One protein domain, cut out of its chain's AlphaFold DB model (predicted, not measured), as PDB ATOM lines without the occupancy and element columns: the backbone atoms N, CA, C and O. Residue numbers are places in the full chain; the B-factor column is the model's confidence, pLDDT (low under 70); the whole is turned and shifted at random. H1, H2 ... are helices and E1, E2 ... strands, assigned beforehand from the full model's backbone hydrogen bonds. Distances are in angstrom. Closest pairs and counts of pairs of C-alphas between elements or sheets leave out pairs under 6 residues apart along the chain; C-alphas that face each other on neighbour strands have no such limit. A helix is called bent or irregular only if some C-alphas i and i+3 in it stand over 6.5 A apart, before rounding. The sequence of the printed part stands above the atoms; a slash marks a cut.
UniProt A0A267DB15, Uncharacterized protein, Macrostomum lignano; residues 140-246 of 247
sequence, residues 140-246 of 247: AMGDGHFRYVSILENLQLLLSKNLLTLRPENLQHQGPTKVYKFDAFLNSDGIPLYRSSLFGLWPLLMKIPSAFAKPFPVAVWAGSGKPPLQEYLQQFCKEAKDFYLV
ATOM      1  N   ALA A 140     351.286 376.817 319.222       88.31
ATOM      2  CA  ALA A 140     350.263 375.956 319.803       88.31
ATOM      3  C   ALA A 140     348.942 376.164 319.042       88.31
ATOM      4  O   ALA A 140     348.534 377.304 318.812       88.31
ATOM      5  N   MET A 141     348.295 375.078 318.624       90.38
ATOM      6  CA  MET A 141     347.051 375.113 317.854       90.38
ATOM      7  C   MET A 141     346.200 373.887 318.198       90.38
ATOM      8  O   MET A 141     346.511 372.767 317.778       90.38
ATOM      9  N   GLY A 142     345.117 374.102 318.949       87.44
ATOM     10  CA  GLY A 142     344.307 373.021 319.520       87.44
ATOM     11  C   GLY A 142     345.146 372.085 320.397       87.44
ATOM     12  O   GLY A 142     345.981 372.542 321.174       87.44
ATOM     13  N   ASP A 143     344.976 370.775 320.204       87.94
ATOM     14  CA  ASP A 143     345.717 369.722 320.921       87.94
ATOM     15  C   ASP A 143     347.067 369.380 320.255       87.94
ATOM     16  O   ASP A 143     347.557 368.246 320.305       87.94
ATOM     17  N   GLY A 144     347.657 370.342 319.546       89.31
ATOM     18  CA  GLY A 144     348.848 370.125 318.742       89.31
ATOM     19  C   GLY A 144     349.681 371.375 318.520       89.31
ATOM     20  O   GLY A 144     349.453 372.443 319.088       89.31
ATOM     21  N   HIS A 145     350.675 371.206 317.662       90.69
ATOM     22  CA  HIS A 145     351.617 372.230 317.257       90.69
ATOM     23  C   HIS A 145     351.492 372.473 315.762       90.69
ATOM     24  O   HIS A 145     351.277 371.550 314.979       90.69
ATOM     25  N   PHE A 146     351.656 373.721 315.364       91.50
ATOM     26  CA  PHE A 146     351.470 374.180 314.004       91.50
ATOM     27  C   PHE A 146     352.656 375.016 313.550       91.50
ATOM     28  O   PHE A 146     353.125 375.900 314.270       91.50
ATOM     29  N   ARG A 147     353.099 374.786 312.318       90.75
ATOM     30  CA  ARG A 147     354.005 375.678 311.605       90.75
ATOM     31  C   ARG A 147     353.382 376.077 310.285       90.75
ATOM     32  O   ARG A 147     353.044 375.222 309.467       90.75
ATOM     33  N   TYR A 148     353.320 377.379 310.058       91.75
ATOM     34  CA  TYR A 148     353.117 377.910 308.725       91.75
ATOM     35  C   TYR A 148     354.479 378.121 308.062       91.75
ATOM     36  O   TYR A 148     355.356 378.750 308.653       91.75
ATOM     37  N   VAL A 149     354.670 377.533 306.883       88.94
ATOM     38  CA  VAL A 149     355.909 377.641 306.093       88.94
ATOM     39  C   VAL A 149     355.781 378.731 305.028       88.94
ATOM     40  O   VAL A 149     356.789 379.242 304.595       88.94
ATOM     41  N   SER A 150     354.567 379.135 304.640       91.00
ATOM     42  CA  SER A 150     354.300 380.124 303.582       91.00
ATOM     43  C   SER A 150     354.581 379.646 302.151       91.00
ATOM     44  O   SER A 150     355.527 378.916 301.849       91.00
ATOM     45  N   ILE A 151     353.708 380.064 301.234       91.31
ATOM     46  CA  ILE A 151     353.862 379.877 299.788       91.31
ATOM     47  C   ILE A 151     355.073 380.673 299.298       91.31
ATOM     48  O   ILE A 151     355.917 380.138 298.581       91.31
ATOM     49  N   LEU A 152     355.175 381.941 299.699       90.56
ATOM     50  CA  LEU A 152     356.241 382.854 299.312       90.56
ATOM     51  C   LEU A 152     357.616 382.348 299.747       90.56
ATOM     52  O   LEU A 152     358.524 382.344 298.920       90.56
ATOM     53  N   GLU A 153     357.782 381.913 300.998       89.38
ATOM     54  CA  GLU A 153     359.077 381.408 301.481       89.38
ATOM     55  C   GLU A 153     359.504 380.154 300.711       89.38
ATOM     56  O   GLU A 153     360.650 380.058 300.268       89.38
ATOM     57  N   ASN A 154     358.572 379.228 300.456       90.69
ATOM     58  CA  ASN A 154     358.835 378.060 299.616       90.69
ATOM     59  C   ASN A 154     359.236 378.464 298.188       90.69
ATOM     60  O   ASN A 154     360.217 377.948 297.656       90.69
ATOM     61  N   LEU A 155     358.527 379.405 297.561       89.38
ATOM     62  CA  LEU A 155     358.860 379.882 296.215       89.38
ATOM     63  C   LEU A 155     360.218 380.590 296.173       89.38
ATOM     64  O   LEU A 155     361.002 380.353 295.256       89.38
ATOM     65  N   GLN A 156     360.523 381.424 297.168       89.19
ATOM     66  CA  GLN A 156     361.829 382.069 297.312       89.19
ATOM     67  C   GLN A 156     362.939 381.032 297.463       89.19
ATOM     68  O   GLN A 156     363.983 381.160 296.823       89.19
ATOM     69  N   LEU A 157     362.705 379.985 298.258       86.62
ATOM     70  CA  LEU A 157     363.638 378.880 298.423       86.62
ATOM     71  C   LEU A 157     363.862 378.150 297.094       86.62
ATOM     72  O   LEU A 157     365.010 377.986 296.686       86.62
ATOM     73  N   LEU A 158     362.793 377.767 296.391       88.19
ATOM     74  CA  LEU A 158     362.878 377.076 295.099       88.19
ATOM     75  C   LEU A 158     363.594 377.927 294.042       88.19
ATOM     76  O   LEU A 158     364.437 377.406 293.317       88.19
ATOM     77  N   LEU A 159     363.328 379.235 293.999       88.44
ATOM     78  CA  LEU A 159     364.046 380.177 293.136       88.44
ATOM     79  C   LEU A 159     365.526 380.283 293.516       88.44
ATOM     80  O   LEU A 159     366.389 380.232 292.646       88.44
ATOM     81  N   SER A 160     365.838 380.402 294.809       85.75
ATOM     82  CA  SER A 160     367.223 380.522 295.286       85.75
ATOM     83  C   SER A 160     368.059 379.273 295.010       85.75
ATOM     84  O   SER A 160     369.269 379.378 294.833       85.75
ATOM     85  N   LYS A 161     367.406 378.107 294.959       84.12
ATOM     86  CA  LYS A 161     368.011 376.809 294.653       84.12
ATOM     87  C   LYS A 161     367.974 376.456 293.164       84.12
ATOM     88  O   LYS A 161     368.350 375.346 292.817       84.12
ATOM     89  N   ASN A 162     367.484 377.351 292.305       84.19
ATOM     90  CA  ASN A 162     367.276 377.087 290.879       84.19
ATOM     91  C   ASN A 162     366.418 375.830 290.593       84.19
ATOM     92  O   ASN A 162     366.567 375.177 289.568       84.19
ATOM     93  N   LEU A 163     365.507 375.483 291.510       86.00
ATOM     94  CA  LEU A 163     364.610 374.324 291.400       86.00
ATOM     95  C   LEU A 163     363.265 374.676 290.756       86.00
ATOM     96  O   LEU A 163     362.484 373.781 290.439       86.00
ATOM     97  N   LEU A 164     362.965 375.970 290.610       86.31
ATOM     98  CA  LEU A 164     361.731 376.450 289.999       86.31
ATOM     99  C   LEU A 164     361.959 376.751 288.514       86.31
ATOM    100  O   LEU A 164     362.652 377.707 288.167       86.31
ATOM    101  N   THR A 165     361.336 375.982 287.626       86.75
ATOM    102  CA  THR A 165     361.441 376.205 286.180       86.75
ATOM    103  C   THR A 165     360.529 377.351 285.731       86.75
ATOM    104  O   THR A 165     359.304 377.220 285.674       86.75
ATOM    105  N   LEU A 166     361.131 378.482 285.358       86.56
ATOM    106  CA  LEU A 166     360.426 379.649 284.821       86.56
ATOM    107  C   LEU A 166     360.335 379.574 283.290       86.56
ATOM    108  O   LEU A 166     361.192 380.100 282.580       86.56
ATOM    109  N   ARG A 167     359.290 378.928 282.765       83.75
ATOM    110  CA  ARG A 167     359.068 378.855 281.311       83.75
ATOM    111  C   ARG A 167     358.540 380.180 280.741       83.75
ATOM    112  O   ARG A 167     357.739 380.836 281.413       83.75
ATOM    113  N   PRO A 168     358.905 380.552 279.499       82.69
ATOM    114  CA  PRO A 168     358.353 381.732 278.822       82.69
ATOM    115  C   PRO A 168     356.830 381.686 278.675       82.69
ATOM    116  O   PRO A 168     356.180 382.719 278.763       82.69
ATOM    117  N   GLU A 169     356.257 380.490 278.524       83.56
ATOM    118  CA  GLU A 169     354.804 380.258 278.438       83.56
ATOM    119  C   GLU A 169     354.044 380.758 279.674       83.56
ATOM    120  O   GLU A 169     352.881 381.145 279.584       83.56
ATOM    121  N   ASN A 170     354.713 380.775 280.828       80.81
ATOM    122  CA  ASN A 170     354.128 381.210 282.090       80.81
ATOM    123  C   ASN A 170     354.253 382.733 282.279       80.81
ATOM    124  O   ASN A 170     353.712 383.270 283.244       80.81
ATOM    125  N   LEU A 171     354.968 383.449 281.401       83.25
ATOM    126  CA  LEU A 171     355.154 384.897 281.489       83.25
ATOM    127  C   LEU A 171     353.903 385.621 280.976       83.25
ATOM    128  O   LEU A 171     353.572 385.554 279.796       83.25
ATOM    129  N   GLN A 172     353.228 386.357 281.854       77.06
ATOM    130  CA  GLN A 172     352.023 387.111 281.490       77.06
ATOM    131  C   GLN A 172     352.312 388.558 281.106       77.06
ATOM    132  O   GLN A 172     351.679 389.104 280.206       77.06
ATOM    133  N   HIS A 173     353.255 389.195 281.801       72.62
ATOM    134  CA  HIS A 173     353.610 390.582 281.543       72.62
ATOM    135  C   HIS A 173     355.119 390.776 281.595       72.62
ATOM    136  O   HIS A 173     355.793 390.360 282.544       72.62
ATOM    137  N   GLN A 174     355.631 391.451 280.570       66.56
ATOM    138  CA  GLN A 174     357.018 391.860 280.458       66.56
ATOM    139  C   GLN A 174     357.069 393.390 280.486       66.56
ATOM    140  O   GLN A 174     357.083 394.052 279.454       66.56
ATOM    141  N   GLY A 175     357.034 393.944 281.697       70.31
ATOM    142  CA  GLY A 175     357.216 395.373 281.953       70.31
ATOM    143  C   GLY A 175     358.507 395.628 282.743       70.31
ATOM    144  O   GLY A 175     359.451 394.841 282.639       70.31
ATOM    145  N   PRO A 176     358.564 396.658 283.612       75.81
ATOM    146  CA  PRO A 176     359.666 396.813 284.572       75.81
ATOM    147  C   PRO A 176     359.737 395.656 285.587       75.81
ATOM    148  O   PRO A 176     360.712 395.517 286.320       75.81
ATOM    149  N   THR A 177     358.703 394.813 285.648       76.94
ATOM    150  CA  THR A 177     358.644 393.599 286.461       76.94
ATOM    151  C   THR A 177     358.105 392.461 285.599       76.94
ATOM    152  O   THR A 177     357.116 392.639 284.886       76.94
ATOM    153  N   LYS A 178     358.781 391.307 285.637       82.38
ATOM    154  CA  LYS A 178     358.329 390.076 284.977       82.38
ATOM    155  C   LYS A 178     357.323 389.379 285.887       82.38
ATOM    156  O   LYS A 178     357.668 389.054 287.022       82.38
ATOM    157  N   VAL A 179     356.107 389.159 285.396       84.62
ATOM    158  CA  VAL A 179     355.050 388.461 286.144       84.62
ATOM    159  C   VAL A 179     354.837 387.082 285.538       84.62
ATOM    160  O   VAL A 179     354.513 386.972 284.355       84.62
ATOM    161  N   TYR A 180     355.019 386.046 286.356       85.56
ATOM    162  CA  TYR A 180     354.811 384.654 285.969       85.56
ATOM    163  C   TYR A 180     353.546 384.109 286.628       85.56
ATOM    164  O   TYR A 180     353.365 384.263 287.836       85.56
ATOM    165  N   LYS A 181     352.692 383.450 285.845       86.62
ATOM    166  CA  LYS A 181     351.501 382.753 286.325       86.62
ATOM    167  C   LYS A 181     351.743 381.253 286.331       86.62
ATOM    168  O   LYS A 181     352.222 380.690 285.355       86.62
ATOM    169  N   PHE A 182     351.346 380.619 287.425       86.69
ATOM    170  CA  PHE A 182     351.433 379.179 287.592       86.69
ATOM    171  C   PHE A 182     350.096 378.620 288.053       86.69
ATOM    172  O   PHE A 182     349.435 379.217 288.903       86.69
ATOM    173  N   ASP A 183     349.750 377.444 287.540       87.75
ATOM    174  CA  ASP A 183     348.673 376.643 288.104       87.75
ATOM    175  C   ASP A 183     349.232 375.821 289.267       87.75
ATOM    176  O   ASP A 183     350.185 375.047 289.117       87.75
ATOM    177  N   ALA A 184     348.648 376.023 290.446       88.44
ATOM    178  CA  ALA A 184     349.032 375.339 291.668       88.44
ATOM    179  C   ALA A 184     347.880 374.465 292.170       88.44
ATOM    180  O   ALA A 184     346.724 374.886 292.203       88.44
ATOM    181  N   PHE A 185     348.215 373.254 292.599       89.69
ATOM    182  CA  PHE A 185     347.293 372.326 293.238       89.69
ATOM    183  C   PHE A 185     347.557 372.325 294.733       89.69
ATOM    184  O   PHE A 185     348.695 372.134 295.163       89.69
ATOM    185  N   LEU A 186     346.496 372.517 295.509       89.88
ATOM    186  CA  LEU A 186     346.516 372.401 296.958       89.88
ATOM    187  C   LEU A 186     345.880 371.074 297.356       89.88
ATOM    188  O   LEU A 186     344.795 370.743 296.883       89.88
ATOM    189  N   ASN A 187     346.536 370.349 298.251       85.31
ATOM    190  CA  ASN A 187     346.021 369.121 298.817       85.31
ATOM    191  C   ASN A 187     345.977 369.223 300.350       85.31
ATOM    192  O   ASN A 187     346.983 369.490 301.014       85.31
ATOM    193  N   SER A 188     344.780 368.974 300.882       77.69
ATOM    194  CA  SER A 188     344.536 368.615 302.274       77.69
ATOM    195  C   SER A 188     343.474 367.511 302.302       77.69
ATOM    196  O   SER A 188     342.324 367.769 302.661       77.69
ATOM    197  N   ASP A 189     343.820 366.296 301.878       68.94
ATOM    198  CA  ASP A 189     342.903 365.156 301.656       68.94
ATOM    199  C   ASP A 189     342.116 364.671 302.897       68.94
ATOM    200  O   ASP A 189     341.481 363.621 302.884       68.94
ATOM    201  N   GLY A 190     342.130 365.409 304.010       72.19
ATOM    202  CA  GLY A 190     341.379 365.067 305.219       72.19
ATOM    203  C   GLY A 190     341.913 363.825 305.939       72.19
ATOM    204  O   GLY A 190     341.291 363.365 306.904       72.19
ATOM    205  N   ILE A 191     343.081 363.336 305.516       81.94
ATOM    206  CA  ILE A 191     343.799 362.187 306.062       81.94
ATOM    207  C   ILE A 191     345.201 362.653 306.491       81.94
ATOM    208  O   ILE A 191     345.847 363.400 305.754       81.94
ATOM    209  N   PRO A 192     345.687 362.235 307.673       84.44
ATOM    210  CA  PRO A 192     347.046 362.540 308.091       84.44
ATOM    211  C   PRO A 192     348.056 361.779 307.230       84.44
ATOM    212  O   PRO A 192     347.874 360.595 306.950       84.44
ATOM    213  N   LEU A 193     349.164 362.433 306.896       85.31
ATOM    214  CA  LEU A 193     350.260 361.817 306.145       85.31
ATOM    215  C   LEU A 193     351.012 360.782 307.000       85.31
ATOM    216  O   LEU A 193     351.538 359.801 306.487       85.31
ATOM    217  N   TYR A 194     351.004 360.974 308.320       83.75
ATOM    218  CA  TYR A 194     351.469 359.996 309.298       83.75
ATOM    219  C   TYR A 194     350.512 359.949 310.486       83.75
ATOM    220  O   TYR A 194     350.101 360.996 310.986       83.75
ATOM    221  N   ARG A 195     350.183 358.749 310.975       83.31
ATOM    222  CA  ARG A 195     349.305 358.570 312.135       83.31
ATOM    223  C   ARG A 195     349.782 357.440 313.035       83.31
ATOM    224  O   ARG A 195     349.969 356.316 312.586       83.31
ATOM    225  N   SER A 196     349.857 357.736 314.324       83.06
ATOM    226  CA  SER A 196     349.909 356.781 315.425       83.06
ATOM    227  C   SER A 196     348.708 356.997 316.358       83.06
ATOM    228  O   SER A 196     347.860 357.864 316.123       83.06
ATOM    229  N   SER A 197     348.601 356.197 317.420       77.12
ATOM    230  CA  SER A 197     347.516 356.303 318.406       77.12
ATOM    231  C   SER A 197     347.478 357.648 319.139       77.12
ATOM    232  O   SER A 197     346.403 358.077 319.549       77.12
ATOM    233  N   LEU A 198     348.623 358.322 319.281       76.19
ATOM    234  CA  LEU A 198     348.765 359.563 320.054       76.19
ATOM    235  C   LEU A 198     349.140 360.779 319.199       76.19
ATOM    236  O   LEU A 198     349.175 361.895 319.707       76.19
ATOM    237  N   PHE A 199     349.440 360.582 317.915       83.44
ATOM    238  CA  PHE A 199     350.040 361.618 317.085       83.44
ATOM    239  C   PHE A 199     349.608 361.484 315.626       83.44
ATOM    240  O   PHE A 199     349.656 360.403 315.047       83.44
ATOM    241  N   GLY A 200     349.212 362.591 315.013       87.38
ATOM    242  CA  GLY A 200     348.942 362.703 313.588       87.38
ATOM    243  C   GLY A 200     349.709 363.875 312.994       87.38
ATOM    244  O   GLY A 200     349.733 364.951 313.590       87.38
ATOM    245  N   LEU A 201     350.299 363.676 311.818       90.38
ATOM    246  CA  LEU A 201     350.940 364.715 311.022       90.38
ATOM    247  C   LEU A 201     350.035 365.098 309.852       90.38
ATOM    248  O   LEU A 201     349.698 364.263 309.010       90.38
ATOM    249  N   TRP A 202     349.676 366.371 309.792       92.12
ATOM    250  CA  TRP A 202     348.724 366.938 308.848       92.12
ATOM    251  C   TRP A 202     349.389 368.083 308.078       92.12
ATOM    252  O   TRP A 202     349.349 369.237 308.519       92.12
ATOM    253  N   PRO A 203     350.062 367.784 306.958       91.38
ATOM    254  CA  PRO A 203     350.619 368.802 306.088       91.38
ATOM    255  C   PRO A 203     349.569 369.340 305.111       91.38
ATOM    256  O   PRO A 203     348.746 368.597 304.582       91.38
ATOM    257  N   LEU A 204     349.658 370.638 304.841       92.56
ATOM    258  CA  LEU A 204     348.991 371.303 303.736       92.56
ATOM    259  C   LEU A 204     349.990 371.321 302.586       92.56
ATOM    260  O   LEU A 204     350.979 372.055 302.638       92.56
ATOM    261  N   LEU A 205     349.771 370.470 301.591       92.50
ATOM    262  CA  LEU A 205     350.711 370.284 300.494       92.50
ATOM    263  C   LEU A 205     350.304 371.132 299.298       92.50
ATOM    264  O   LEU A 205     349.133 371.181 298.931       92.50
ATOM    265  N   MET A 206     351.285 371.751 298.655       92.19
ATOM    266  CA  MET A 206     351.104 372.434 297.384       92.19
ATOM    267  C   MET A 206     352.016 371.825 296.323       92.19
ATOM    268  O   MET A 206     353.128 371.388 296.614       92.19
ATOM    269  N   LYS A 207     351.544 371.786 295.080       91.38
ATOM    270  CA  LYS A 207     352.314 371.348 293.914       91.38
ATOM    271  C   LYS A 207     352.125 372.345 292.781       91.38
ATOM    272  O   LYS A 207     351.011 372.807 292.559       91.38
ATOM    273  N   ILE A 208     353.192 372.623 292.036       91.00
ATOM    274  CA  ILE A 208     353.166 373.499 290.858       91.00
ATOM    275  C   ILE A 208     353.669 372.692 289.657       91.00
ATOM    276  O   ILE A 208     354.847 372.779 289.325       91.00
ATOM    277  N   PRO A 209     352.833 371.857 289.013       87.56
ATOM    278  CA  PRO A 209     353.313 370.845 288.071       87.56
ATOM    279  C   PRO A 209     354.126 371.401 286.901       87.56
ATOM    280  O   PRO A 209     355.046 370.735 286.439       87.56
ATOM    281  N   SER A 210     353.815 372.618 286.446       84.75
ATOM    282  CA  SER A 210     354.516 373.267 285.334       84.75
ATOM    283  C   SER A 210     355.917 373.777 285.689       84.75
ATOM    284  O   SER A 210     356.709 374.033 284.781       84.75
ATOM    285  N   ALA A 211     356.226 373.934 286.981       85.69
ATOM    286  CA  ALA A 211     357.437 374.605 287.458       85.69
ATOM    287  C   ALA A 211     358.255 373.787 288.463       85.69
ATOM    288  O   ALA A 211     359.457 373.999 288.580       85.69
ATOM    289  N   PHE A 212     357.620 372.876 289.203       88.56
ATOM    290  CA  PHE A 212     358.260 372.027 290.199       88.56
ATOM    291  C   PHE A 212     357.478 370.718 290.390       88.56
ATOM    292  O   PHE A 212     356.311 370.701 290.790       88.56
ATOM    293  N   ALA A 213     358.135 369.591 290.107       83.94
ATOM    294  CA  ALA A 213     357.480 368.286 290.024       83.94
ATOM    295  C   ALA A 213     357.022 367.719 291.382       83.94
ATOM    296  O   ALA A 213     356.051 366.955 291.436       83.94
ATOM    297  N   LYS A 214     357.710 368.070 292.475       88.12
ATOM    298  CA  LYS A 214     357.474 367.498 293.808       88.12
ATOM    299  C   LYS A 214     356.486 368.361 294.608       88.12
ATOM    300  O   LYS A 214     356.543 369.585 294.521       88.12
ATOM    301  N   PRO A 215     355.569 367.765 295.389       89.75
ATOM    302  CA  PRO A 215     354.773 368.531 296.339       89.75
ATOM    303  C   PRO A 215     355.666 369.065 297.467       89.75
ATOM    304  O   PRO A 215     356.655 368.430 297.836       89.75
ATOM    305  N   PHE A 216     355.300 370.207 298.034       89.88
ATOM    306  CA  PHE A 216     355.988 370.808 299.174       89.88
ATOM    307  C   PHE A 216     354.987 371.290 300.233       89.88
ATOM    308  O   PHE A 216     353.855 371.646 299.895       89.88
ATOM    309  N   PRO A 217     355.367 371.281 301.522       90.75
ATOM    310  CA  PRO A 217     354.486 371.712 302.596       90.75
ATOM    311  C   PRO A 217     354.414 373.241 302.678       90.75
ATOM    312  O   PRO A 217     355.429 373.923 302.799       90.75
ATOM    313  N   VAL A 218     353.197 373.775 302.683       92.81
ATOM    314  CA  VAL A 218     352.902 375.194 302.950       92.81
ATOM    315  C   VAL A 218     352.562 375.411 304.422       92.81
ATOM    316  O   VAL A 218     352.847 376.461 304.995       92.81
ATOM    317  N   ALA A 219     351.988 374.398 305.061       91.81
ATOM    318  CA  ALA A 219     351.735 374.380 306.490       91.81
ATOM    319  C   ALA A 219     351.834 372.949 307.014       91.81
ATOM    320  O   ALA A 219     351.623 371.995 306.267       91.81
ATOM    321  N   VAL A 220     352.137 372.786 308.295       91.50
ATOM    322  CA  VAL A 220     352.182 371.479 308.949       91.50
ATOM    323  C   VAL A 220     351.580 371.612 310.335       91.50
ATOM    324  O   VAL A 220     352.004 372.456 311.121       91.50
ATOM    325  N   TRP A 221     350.599 370.771 310.644       92.62
ATOM    326  CA  TRP A 221     350.093 370.587 311.998       92.62
ATOM    327  C   TRP A 221     350.449 369.190 312.494       92.62
ATOM    328  O   TRP A 221     350.409 368.223 311.733       92.62
ATOM    329  N   ALA A 222     350.796 369.084 313.768       90.69
ATOM    330  CA  ALA A 222     351.160 367.837 314.406       90.69
ATOM    331  C   ALA A 222     350.573 367.772 315.817       90.69
ATOM    332  O   ALA A 222     350.885 368.611 316.662       90.69
ATOM    333  N   GLY A 223     349.738 366.779 316.097       89.50
ATOM    334  CA  GLY A 223     349.066 366.665 317.392       89.50
ATOM    335  C   GLY A 223     348.162 365.449 317.489       89.50
ATOM    336  O   GLY A 223     348.132 364.608 316.586       89.50
ATOM    337  N   SER A 224     347.419 365.336 318.583       88.44
ATOM    338  CA  SER A 224     346.440 364.261 318.739       88.44
ATOM    339  C   SER A 224     345.160 364.589 317.973       88.44
ATOM    340  O   SER A 224     344.515 365.600 318.230       88.44
ATOM    341  N   GLY A 225     344.758 363.724 317.039       87.19
ATOM    342  CA  GLY A 225     343.510 363.898 316.291       87.19
ATOM    343  C   GLY A 225     343.669 364.728 315.017       87.19
ATOM    344  O   GLY A 225     344.600 364.496 314.246       87.19
ATOM    345  N   LYS A 226     342.703 365.615 314.750       89.88
ATOM    346  CA  LYS A 226     342.639 366.462 313.546       89.88
ATOM    347  C   LYS A 226     342.972 367.917 313.901       89.88
ATOM    348  O   LYS A 226     342.583 368.352 314.984       89.88
ATOM    349  N   PRO A 227     343.596 368.687 312.991       91.56
ATOM    350  CA  PRO A 227     343.825 370.109 313.212       91.56
ATOM    351  C   PRO A 227     342.497 370.882 313.322       91.56
ATOM    352  O   PRO A 227     341.535 370.542 312.620       91.56
ATOM    353  N   PRO A 228     342.433 371.955 314.132       92.50
ATOM    354  CA  PRO A 228     341.309 372.888 314.105       92.50
ATOM    355  C   PRO A 228     341.282 373.614 312.751       92.50
ATOM    356  O   PRO A 228     342.067 374.522 312.487       92.50
ATOM    357  N   LEU A 229     340.378 373.180 311.868       89.75
ATOM    358  CA  LEU A 229     340.415 373.485 310.432       89.75
ATOM    359  C   LEU A 229     340.432 374.988 310.108       89.75
ATOM    360  O   LEU A 229     341.147 375.415 309.205       89.75
ATOM    361  N   GLN A 230     339.651 375.786 310.840       90.75
ATOM    362  CA  GLN A 230     339.541 377.222 310.586       90.75
ATOM    363  C   GLN A 230     340.860 377.951 310.863       90.75
ATOM    364  O   GLN A 230     341.290 378.756 310.042       90.75
ATOM    365  N   GLU A 231     341.512 377.648 311.986       91.62
ATOM    366  CA  GLU A 231     342.808 378.228 312.356       91.62
ATOM    367  C   GLU A 231     343.925 377.693 311.454       91.62
ATOM    368  O   GLU A 231     344.769 378.455 310.979       91.62
ATOM    369  N   TYR A 232     343.876 376.396 311.146       91.62
ATOM    370  CA  TYR A 232     344.839 375.704 310.294       91.62
ATOM    371  C   TYR A 232     344.927 376.296 308.880       91.62
ATOM    372  O   TYR A 232     346.022 376.473 308.345       91.62
ATOM    373  N   LEU A 233     343.785 376.652 308.281       92.00
ATOM    374  CA  LEU A 233     343.727 377.231 306.934       92.00
ATOM    375  C   LEU A 233     343.821 378.763 306.915       92.00
ATOM    376  O   LEU A 233     343.989 379.348 305.844       92.00
ATOM    377  N   GLN A 234     343.729 379.437 308.064       93.06
ATOM    378  CA  GLN A 234     343.620 380.897 308.125       93.06
ATOM    379  C   GLN A 234     344.810 381.609 307.469       93.06
ATOM    380  O   GLN A 234     344.617 382.525 306.665       93.06
ATOM    381  N   GLN A 235     346.035 381.196 307.814       92.06
ATOM    382  CA  GLN A 235     347.256 381.819 307.291       92.06
ATOM    383  C   GLN A 235     347.415 381.552 305.790       92.06
ATOM    384  O   GLN A 235     347.691 382.485 305.037       92.06
ATOM    385  N   PHE A 236     347.100 380.328 305.353       92.38
ATOM    386  CA  PHE A 236     347.060 379.963 303.939       92.38
ATOM    387  C   PHE A 236     346.086 380.828 303.144       92.38
ATOM    388  O   PHE A 236     346.468 381.437 302.148       92.38
ATOM    389  N   CYS A 237     344.834 380.943 303.590       92.56
ATOM    390  CA  CYS A 237     343.835 381.737 302.882       92.56
ATOM    391  C   CYS A 237     344.194 383.225 302.833       92.56
ATOM    392  O   CYS A 237     343.799 383.909 301.890       92.56
ATOM    393  N   LYS A 238     344.901 383.748 303.842       92.81
ATOM    394  CA  LYS A 238     345.385 385.131 303.835       92.81
ATOM    395  C   LYS A 238     346.450 385.322 302.758       92.81
ATOM    396  O   LYS A 238     346.293 386.197 301.919       92.81
ATOM    397  N   GLU A 239     347.466 384.468 302.744       92.19
ATOM    398  CA  GLU A 239     348.544 384.553 301.758       92.19
ATOM    399  C   GLU A 239     348.047 384.271 300.330       92.19
ATOM    400  O   GLU A 239     348.391 384.989 299.397       92.19
ATOM    401  N   ALA A 240     347.168 383.285 300.143       89.19
ATOM    402  CA  ALA A 240     346.601 382.962 298.835       89.19
ATOM    403  C   ALA A 240     345.804 384.131 298.227       89.19
ATOM    404  O   ALA A 240     345.815 384.315 297.010       89.19
ATOM    405  N   LYS A 241     345.141 384.953 299.056       89.62
ATOM    406  CA  LYS A 241     344.475 386.180 298.588       89.62
ATOM    407  C   LYS A 241     345.477 387.191 298.053       89.62
ATOM    408  O   LYS A 241     345.206 387.791 297.018       89.62
ATOM    409  N   ASP A 242     346.621 387.344 298.713       87.12
ATOM    410  CA  ASP A 242     347.668 388.260 298.261       87.12
ATOM    411  C   ASP A 242     348.208 387.832 296.887       87.12
ATOM    412  O   ASP A 242     348.410 388.680 296.029       87.12
ATOM    413  N   PHE A 243     348.339 386.526 296.623       81.62
ATOM    414  CA  PHE A 243     348.716 386.017 295.296       81.62
ATOM    415  C   PHE A 243     347.609 386.147 294.240       81.62
ATOM    416  O   PHE A 243     347.907 386.324 293.061       81.62
ATOM    417  N   TYR A 244     346.335 386.071 294.637       71.56
ATOM    418  CA  TYR A 244     345.207 386.187 293.708       71.56
ATOM    419  C   TYR A 244     344.896 387.638 293.311       71.56
ATOM    420  O   TYR A 244     344.418 387.881 292.206       71.56
ATOM    421  N   LEU A 245     345.153 388.603 294.198       58.69
ATOM    422  CA  LEU A 245     344.842 390.022 293.986       58.69
ATOM    423  C   LEU A 245     345.877 390.772 293.130       58.69
ATOM    424  O   LEU A 245     345.641 391.927 292.788       58.69
ATOM    425  N   VAL A 246     346.995 390.141 292.759       55.97
ATOM    426  CA  VAL A 246     348.022 390.710 291.857       55.97
ATOM    427  C   VAL A 246     347.616 390.508 290.383       55.97
ATOM    428  O   VAL A 246     348.411 390.050 289.567       55.97
TER     429      VAL A 246
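Overview. This is residues 140 to 246 of the 247 residues of an uncharacterized protein of Macrostomum lignano (UniProt A0A267DB15). A long, twisted and curled sheet of four strands has the two helices over it, H2 running lengthwise and H1 slantwise, while a small separate hairpin, E2 and E3, lies toward one end of the longest axis. The printed part has 107 residues with two named helices and six named strands, in the order E1 H1 E2 E3 E4 E5 E6 H2. The large sheet runs E1, E6, E5, E4, antiparallel throughout; the class is mixed, helices and strands. The whole is a rod spanning 52 by 25 by 22 A, only just loose and close to compact, with a radius of gyration of the C-alphas of 15.8 A.

Along the chain. Find C-alpha 144 at (348.848, 370.125, 318.742), where E1 begins; it runs to residue 148. H1 follows at residues 151 to 160, 14.1 A from first to last C-alpha. Next come the short strands E2, residues 171 to 174, E3, 178 to 180, and E4, 185 to 187. E5, residues 200 to 208, is 25.5 A long, and E6, residues 212 to 223, is 29.2 A long and bends by 53 degrees at residue 219. H2, residues 229 to 244, is 21.5 A long and ends at C-alpha 244, (345.207, 386.187, 293.708); it has a kink of 36 degrees near residue 236 and is irregular, with C-alphas 232 and 235 7.2 A apart.

Arrangement. Begin with the large sheet: look at N 147 and O 220, 2.8 A, between E1 and E6, and at N 204 and O 219, 2.8 A, between E6 and E5. E4 pairs with E5 through N 187 and O 205, 2.8 A. E4, E5 and E6 form a meander, each strand the antiparallel neighbour of the one before. H1 and H2 are on one face of this sheet, in two layers. H2 has a height of 9.4 A over the sheet; its closest C-alphas to E6 are Tyr 232 and Trp 221, 7.5 A. H1 comes nearest E6 at the C-alphas of Ile 151 and Val 218, 5.7 A. The helices only just touch, with 3 pairs of C-alphas within 8 A, the closest being Ile 151 and Glu 239, 7.4 A, at a steep tilt of 57 degrees. In the hairpin E2 and E3, N 172 and O 179 are 2.9 A apart; both strands are apart from H2. Every O i to N i+4 pair is within hydrogen-bond range in H1, and 10 of 12 are in H2.

Size, cuts and confidence. The C-alphas farthest apart, of Gly 175 and Ser 197, are 54.3 A apart. The printed part has no cut, and the link E4 to E5 is long, with 12 residues. Mean pLDDT of the printed part is 86.2; residues 174, 189 and 245 to 246 are under 70.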